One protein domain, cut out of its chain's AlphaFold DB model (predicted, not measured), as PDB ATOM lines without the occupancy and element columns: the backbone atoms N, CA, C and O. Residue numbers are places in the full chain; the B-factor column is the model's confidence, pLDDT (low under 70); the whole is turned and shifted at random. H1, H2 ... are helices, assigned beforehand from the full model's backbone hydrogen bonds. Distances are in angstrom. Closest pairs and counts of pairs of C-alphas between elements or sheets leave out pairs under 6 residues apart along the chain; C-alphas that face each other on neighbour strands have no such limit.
ATOM      1  N   SER A   4     104.205  92.563 129.422       94.06
ATOM      2  CA  SER A   4     103.515  93.622 130.156       94.06
ATOM      3  C   SER A   4     103.975  93.717 131.611       94.06
ATOM      4  O   SER A   4     104.290  94.799 132.088       94.06
ATOM      5  N   THR A   5     104.132  92.580 132.305       94.56
ATOM      6  CA  THR A   5     104.664  92.559 133.680       94.56
ATOM      7  C   THR A   5     106.112  93.048 133.741       94.56
ATOM      8  O   THR A   5     106.511  93.676 134.716       94.56
ATOM      9  N   ILE A   6     106.918  92.758 132.716       92.81
ATOM     10  CA  ILE A   6     108.311  93.219 132.655       92.81
ATOM     11  C   ILE A   6     108.355  94.729 132.422       92.81
ATOM     12  O   ILE A   6     109.093  95.425 133.114       92.81
ATOM     13  N   ALA A   7     107.558  95.240 131.485       95.56
ATOM     14  CA  ALA A   7     107.480  96.667 131.207       95.56
ATOM     15  C   ALA A   7     106.986  97.459 132.427       95.56
ATOM     16  O   ALA A   7     107.599  98.462 132.790       95.56
ATOM     17  N   GLU A   8     105.960  96.954 133.116       97.19
ATOM     18  CA  GLU A   8     105.451  97.521 134.369       97.19
ATOM     19  C   GLU A   8     106.526  97.531 135.467       97.19
ATOM     20  O   GLU A   8     106.738  98.550 136.125       97.19
ATOM     21  N   LEU A   9     107.256  96.424 135.651       94.81
ATOM     22  CA  LEU A   9     108.343  96.342 136.631       94.81
ATOM     23  C   LEU A   9     109.432  97.385 136.352       94.81
ATOM     24  O   LEU A   9     109.858  98.097 137.259       94.81
ATOM     25  N   LEU A  10     109.877  97.489 135.099       95.00
ATOM     26  CA  LEU A  10     110.918  98.438 134.711       95.00
ATOM     27  C   LEU A  10     110.447  99.890 134.824       95.00
ATOM     28  O   LEU A  10     111.256 100.767 135.124       95.00
ATOM     29  N   PHE A  11     109.161 100.152 134.597       96.69
ATOM     30  CA  PHE A  11     108.571 101.472 134.786       96.69
ATOM     31  C   PHE A  11     108.528 101.854 136.270       96.69
ATOM     32  O   PHE A  11     108.980 102.934 136.645       96.69
ATOM     33  N   ASN A  12     108.079 100.937 137.130       96.88
ATOM     34  CA  ASN A  12     108.027 101.147 138.580       96.88
ATOM     35  C   ASN A  12     109.418 101.399 139.187       96.88
ATOM     36  O   ASN A  12     109.567 102.224 140.089       96.88
ATOM     37  N   GLU A  13     110.451 100.750 138.647       95.31
ATOM     38  CA  GLU A  13     111.856 100.966 139.020       95.31
ATOM     39  C   GLU A  13     112.491 102.202 138.343       95.31
ATOM     40  O   GLU A  13     113.680 102.464 138.513       95.31
ATOM     41  N   ASN A  14     111.716 102.998 137.593       95.44
ATOM     42  CA  ASN A  14     112.165 104.179 136.839       95.44
ATOM     43  C   ASN A  14     113.265 103.886 135.797       95.44
ATOM     44  O   ASN A  14     114.037 104.775 135.433       95.44
ATOM     45  N   ILE A  15     113.350 102.647 135.307       96.50
ATOM     46  CA  ILE A  15     114.287 102.233 134.254       96.50
ATOM     47  C   ILE A  15     113.739 102.614 132.874       96.50
ATOM     48  O   ILE A  15     114.499 103.075 132.025       96.50
ATOM     49  N   VAL A  16     112.430 102.459 132.657       96.06
ATOM     50  CA  VAL A  16     111.734 102.953 131.455       96.06
ATOM     51  C   VAL A  16     110.761 104.065 131.830       96.06
ATOM     52  O   VAL A  16     110.249 104.105 132.946       96.06
ATOM     53  N   LYS A  17     110.526 104.996 130.902       93.69
ATOM     54  CA  LYS A  17     109.670 106.170 131.143       93.69
ATOM     55  C   LYS A  17     108.196 105.901 130.892       93.69
ATOM     56  O   LYS A  17     107.363 106.607 131.445       93.69
ATOM     57  N   ASP A  18     107.903 104.921 130.050       95.88
ATOM     58  CA  ASP A  18     106.555 104.530 129.682       95.88
ATOM     59  C   ASP A  18     106.543 103.014 129.442       95.88
ATOM     60  O   ASP A  18     107.330 102.483 128.653       95.88
ATOM     61  N   GLN A  19     105.688 102.310 130.183       96.19
ATOM     62  CA  GLN A  19     105.565 100.858 130.074       96.19
ATOM     63  C   GLN A  19     104.945 100.423 128.738       96.19
ATOM     64  O   GLN A  19     105.363  99.414 128.179       96.19
ATOM     65  N   GLU A  20     103.983 101.179 128.204       97.06
ATOM     66  CA  GLU A  20     103.260 100.834 126.976       97.06
ATOM     67  C   GLU A  20     104.155 101.060 125.754       97.06
ATOM     68  O   GLU A  20     104.196 100.236 124.834       97.06
ATOM     69  N   GLU A  21     104.954 102.131 125.782       97.12
ATOM     70  CA  GLU A  21     105.968 102.399 124.760       97.12
ATOM     71  C   GLU A  21     107.034 101.292 124.728       97.12
ATOM     72  O   GLU A  21     107.399 100.799 123.658       97.12
ATOM     73  N   PHE A  22     107.516 100.859 125.899       96.88
ATOM     74  CA  PHE A  22     108.510  99.789 125.978       96.88
ATOM     75  C   PHE A  22     107.935  98.421 125.582       96.88
ATOM     76  O   PHE A  22     108.593  97.663 124.868       96.88
ATOM     77  N   GLU A  23     106.703  98.104 125.988       96.50
ATOM     78  CA  GLU A  23     106.017  96.878 125.570       96.50
ATOM     79  C   GLU A  23     105.856  96.825 124.047       96.50
ATOM     80  O   GLU A  23     106.248  95.837 123.417       96.50
ATOM     81  N   THR A  24     105.377  97.916 123.443       97.19
ATOM     82  CA  THR A  24     105.250  98.046 121.984       97.19
ATOM     83  C   THR A  24     106.605  97.879 121.298       97.19
ATOM     84  O   THR A  24     106.724  97.118 120.338       97.19
ATOM     85  N   TYR A  25     107.662  98.494 121.840       96.88
ATOM     86  CA  TYR A  25     109.020  98.349 121.317       96.88
ATOM     87  C   TYR A  25     109.485  96.883 121.275       96.88
ATOM     88  O   TYR A  25     110.095  96.454 120.291       96.88
ATOM     89  N   LEU A  26     109.193  96.098 122.316       96.00
ATOM     90  CA  LEU A  26     109.547  94.675 122.368       96.00
ATOM     91  C   LEU A  26     108.767  93.831 121.348       96.00
ATOM     92  O   LEU A  26     109.305  92.840 120.841       96.00
ATOM     93  N   ILE A  27     107.518  94.199 121.060       96.06
ATOM     94  CA  ILE A  27     106.677  93.524 120.065       96.06
ATOM     95  C   ILE A  27     107.177  93.841 118.655       96.06
ATOM     96  O   ILE A  27     107.536  92.915 117.929       96.06
ATOM     97  N   ASP A  28     107.291  95.127 118.318       97.44
ATOM     98  CA  ASP A  28     107.654  95.619 116.981       97.44
ATOM     99  C   ASP A  28     109.049  95.169 116.521       97.44
ATOM    100  O   ASP A  28     109.333  95.127 115.325       97.44
ATOM    101  N   ASN A  29     109.930  94.834 117.469       96.31
ATOM    102  CA  ASN A  29     111.298  94.387 117.202       96.31
ATOM    103  C   ASN A  29     111.517  92.884 117.481       96.31
ATOM    104  O   ASN A  29     112.662  92.447 117.611       96.31
ATOM    105  N   ASP A  30     110.449  92.086 117.609       95.44
ATOM    106  CA  ASP A  30     110.497  90.626 117.825       95.44
ATOM    107  C   ASP A  30     111.244  90.162 119.097       95.44
ATOM    108  O   ASP A  30     111.555  88.975 119.255       95.44
ATOM    109  N   TYR A  31     111.523  91.065 120.043       95.19
ATOM    110  CA  TYR A  31     112.174  90.721 121.314       95.19
ATOM    111  C   TYR A  31     111.239  89.964 122.255       95.19
ATOM    112  O   TYR A  31     111.703  89.126 123.025       95.19
ATOM    113  N   HIS A  32     109.926  90.206 122.168       91.62
ATOM    114  CA  HIS A  32     108.913  89.602 123.042       91.62
ATOM    115  C   HIS A  32     108.942  88.062 123.084       91.62
ATOM    116  O   HIS A  32     108.530  87.468 124.078       91.62
ATOM    117  N   THR A  33     109.456  87.407 122.037       92.12
ATOM    118  CA  THR A  33     109.574  85.939 121.953       92.12
ATOM    119  C   THR A  33     110.884  85.379 122.510       92.12
ATOM    120  O   THR A  33     111.006  84.166 122.679       92.12
ATOM    121  N   LYS A  34     111.869  86.241 122.784       93.25
ATOM    122  CA  LYS A  34     113.254  85.861 123.115       93.25
ATOM    123  C   LYS A  34     113.639  86.177 124.555       93.25
ATOM    124  O   LYS A  34     114.769  85.906 124.946       93.25
ATOM    125  N   ILE A  35     112.734  86.782 125.325       90.88
ATOM    126  CA  ILE A  35     113.033  87.208 126.689       90.88
ATOM    127  C   ILE A  35     113.394  86.003 127.550       90.88
ATOM    128  O   ILE A  35     112.640  85.029 127.640       90.88
ATOM    129  N   GLN A  36     114.533  86.112 128.223       88.94
ATOM    130  CA  GLN A  36     115.036  85.094 129.126       88.94
ATOM    131  C   GLN A  36     114.634  85.392 130.573       88.94
ATOM    132  O   GLN A  36     114.520  86.538 131.006       88.94
ATOM    133  N   VAL A  37     114.421  84.332 131.350       86.56
ATOM    134  CA  VAL A  37     114.172  84.446 132.790       86.56
ATOM    135  C   VAL A  37     115.515  84.508 133.509       86.56
ATOM    136  O   VAL A  37     116.303  83.569 133.419       86.56
ATOM    137  N   GLY A  38     115.763  85.583 134.260       88.50
ATOM    138  CA  GLY A  38     117.030  85.771 134.962       88.50
ATOM    139  C   GLY A  38     117.094  87.053 135.787       88.50
ATOM    140  O   GLY A  38     116.095  87.744 135.986       88.50
ATOM    141  N   SER A  39     118.291  87.355 136.292       89.81
ATOM    142  CA  SER A  39     118.599  88.612 136.976       89.81
ATOM    143  C   SER A  39     119.485  89.470 136.084       89.81
ATOM    144  O   SER A  39     120.575  89.048 135.703       89.81
ATOM    145  N   PHE A  40     119.031  90.687 135.797       91.62
ATOM    146  CA  PHE A  40     119.702  91.614 134.893       91.62
ATOM    147  C   PHE A  40     120.098  92.887 135.636       91.62
ATOM    148  O   PHE A  40     119.416  93.324 136.563       91.62
ATOM    149  N   ARG A  41     121.209  93.499 135.222       91.81
ATOM    150  CA  ARG A  41     121.589  94.844 135.663       91.81
ATOM    151  C   ARG A  41     121.193  95.836 134.585       91.81
ATOM    152  O   ARG A  41     121.828  95.891 133.538       91.81
ATOM    153  N   LEU A  42     120.160  96.614 134.874       93.88
ATOM    154  CA  LEU A  42     119.621  97.639 133.995       93.88
ATOM    155  C   LEU A  42     119.726  98.998 134.687       93.88
ATOM    156  O   LEU A  42     119.685  99.081 135.915       93.88
ATOM    157  N   THR A  43     119.886 100.057 133.902       93.19
ATOM    158  CA  THR A  43     119.941 101.438 134.395       93.19
ATOM    159  C   THR A  43     119.035 102.312 133.540       93.19
ATOM    160  O   THR A  43     118.894 102.053 132.347       93.19
ATOM    161  N   SER A  44     118.486 103.380 134.116       93.25
ATOM    162  CA  SER A  44     117.624 104.341 133.409       93.25
ATOM    163  C   SER A  44     118.325 105.102 132.273       93.25
ATOM    164  O   SER A  44     117.664 105.653 131.397       93.25
ATOM    165  N   ASP A  45     119.660 105.095 132.249       94.94
ATOM    166  CA  ASP A  45     120.467 105.648 131.153       94.94
ATOM    167  C   ASP A  45     120.518 104.740 129.905       94.94
ATOM    168  O   ASP A  45     121.022 105.149 128.856       94.94
ATOM    169  N   MET A  46     120.042 103.491 129.996       94.81
ATOM    170  CA  MET A  46     120.028 102.568 128.859       94.81
ATOM    171  C   MET A  46     118.902 102.911 127.880       94.81
ATOM    172  O   MET A  46     117.787 103.246 128.265       94.81
ATOM    173  N   SER A  47     119.174 102.760 126.583       96.00
ATOM    174  CA  SER A  47     118.130 102.835 125.559       96.00
ATOM    175  C   SER A  47     117.227 101.600 125.600       96.00
ATOM    176  O   SER A  47     117.666 100.523 126.007       96.00
ATOM    177  N   TYR A  48     115.999 101.711 125.082       96.00
ATOM    178  CA  TYR A  48     115.089 100.562 124.953       96.00
ATOM    179  C   TYR A  48     115.725  99.397 124.198       96.00
ATOM    180  O   TYR A  48     115.586  98.251 124.615       96.00
ATOM    181  N   LYS A  49     116.516  99.697 123.161       96.44
ATOM    182  CA  LYS A  49     117.311  98.692 122.454       96.44
ATOM    183  C   LYS A  49     118.250  97.949 123.399       96.44
ATOM    184  O   LYS A  49     118.242  96.725 123.415       96.44
ATOM    185  N   LYS A  50     119.044  98.672 124.197       96.88
ATOM    186  CA  LYS A  50     120.027  98.038 125.080       96.88
ATOM    187  C   LYS A  50     119.361  97.237 126.196       96.88
ATOM    188  O   LYS A  50     119.857  96.169 126.549       96.88
ATOM    189  N   ILE A  51     118.236  97.722 126.720       95.94
ATOM    190  CA  ILE A  51     117.425  96.989 127.695       95.94
ATOM    191  C   ILE A  51     116.903  95.693 127.061       95.94
ATOM    192  O   ILE A  51     117.109  94.622 127.624       95.94
ATOM    193  N   ALA A  52     116.301  95.764 125.873       95.56
ATOM    194  CA  ALA A  52     115.764  94.601 125.169       95.56
ATOM    195  C   ALA A  52     116.846  93.569 124.807       95.56
ATOM    196  O   ALA A  52     116.654  92.378 125.032       95.56
ATOM    197  N   GLU A  53     118.004  94.017 124.316       95.38
ATOM    198  CA  GLU A  53     119.166  93.150 124.083       95.38
ATOM    199  C   GLU A  53     119.589  92.458 125.382       95.38
ATOM    200  O   GLU A  53     119.704  91.243 125.411       95.38
ATOM    201  N   THR A  54     119.708  93.201 126.486       95.19
ATOM    202  CA  THR A  54     120.103  92.628 127.785       95.19
ATOM    203  C   THR A  54     119.099  91.590 128.295       95.19
ATOM    204  O   THR A  54     119.500  90.628 128.933       95.19
ATOM    205  N   LEU A  55     117.801  91.764 128.021       93.19
ATOM    206  CA  LEU A  55     116.748  90.812 128.399       93.19
ATOM    207  C   LEU A  55     116.683  89.570 127.492       93.19
ATOM    208  O   LEU A  55     115.961  88.625 127.818       93.19
ATOM    209  N   THR A  56     117.364  89.586 126.343       93.56
ATOM    210  CA  THR A  56     117.298  88.524 125.322       93.56
ATOM    211  C   THR A  56     118.631  87.816 125.062       93.56
ATOM    212  O   THR A  56     118.615  86.741 124.457       93.56
TER     213      THR A  56
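This is residues 4 to 56 of the 57 residues of the protein "YceG-like family protein" of Bacillus nealsonii AAU1 (UniProt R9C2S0). H2, the longest helix, folds back on H1 as a helical hairpin, while a long loop, residues 29 to 47, swings in a wide arc to H3, which it partly wraps round. The 53 printed residues hold three named helices, H1, H2 and H3 in chain order, and no named strand; the class is all helix. The whole is compact, with a radius of gyration of the C-alphas of 9.8 A, and rounded, spanning 24 by 22 by 18 A.

Find C-alpha 19 at (105.565, 100.858, 130.074); from there H2, residues 19 to 28, runs 14.3 A. H1, residues 4 to 12, begins at (103.515, 93.622, 130.156) and runs 12.2 A. H3, residues 48 to 56, also 12.2 A, ends at (117.298, 88.524, 125.322).

H2 touches H1, closest at the C-alphas of Gln 19 and Ala 7, 4.7 A apart; they run opposite ways at a steep tilt of 42 degrees. H2 and H3 only just touch, with 3 pairs of C-alphas within 8 A, the closest being Phe 22 and Tyr 48 at 6.7 A. Their steep tilt is 68 degrees, only just short of about perpendicular, and they run the same way. H1 and H3 are apart. In H1, H2 and H3 every O i to N i+4 pair is within hydrogen-bond range.

Look at Thr 33 and Asp 45, whose C-alphas, 24.3 A apart, are the two farthest apart. The H1 to H2 link is short; the H2 to H3 link, 19 residues, is long. The printed part has no cut, and no printed residue is under 70 in pLDDT.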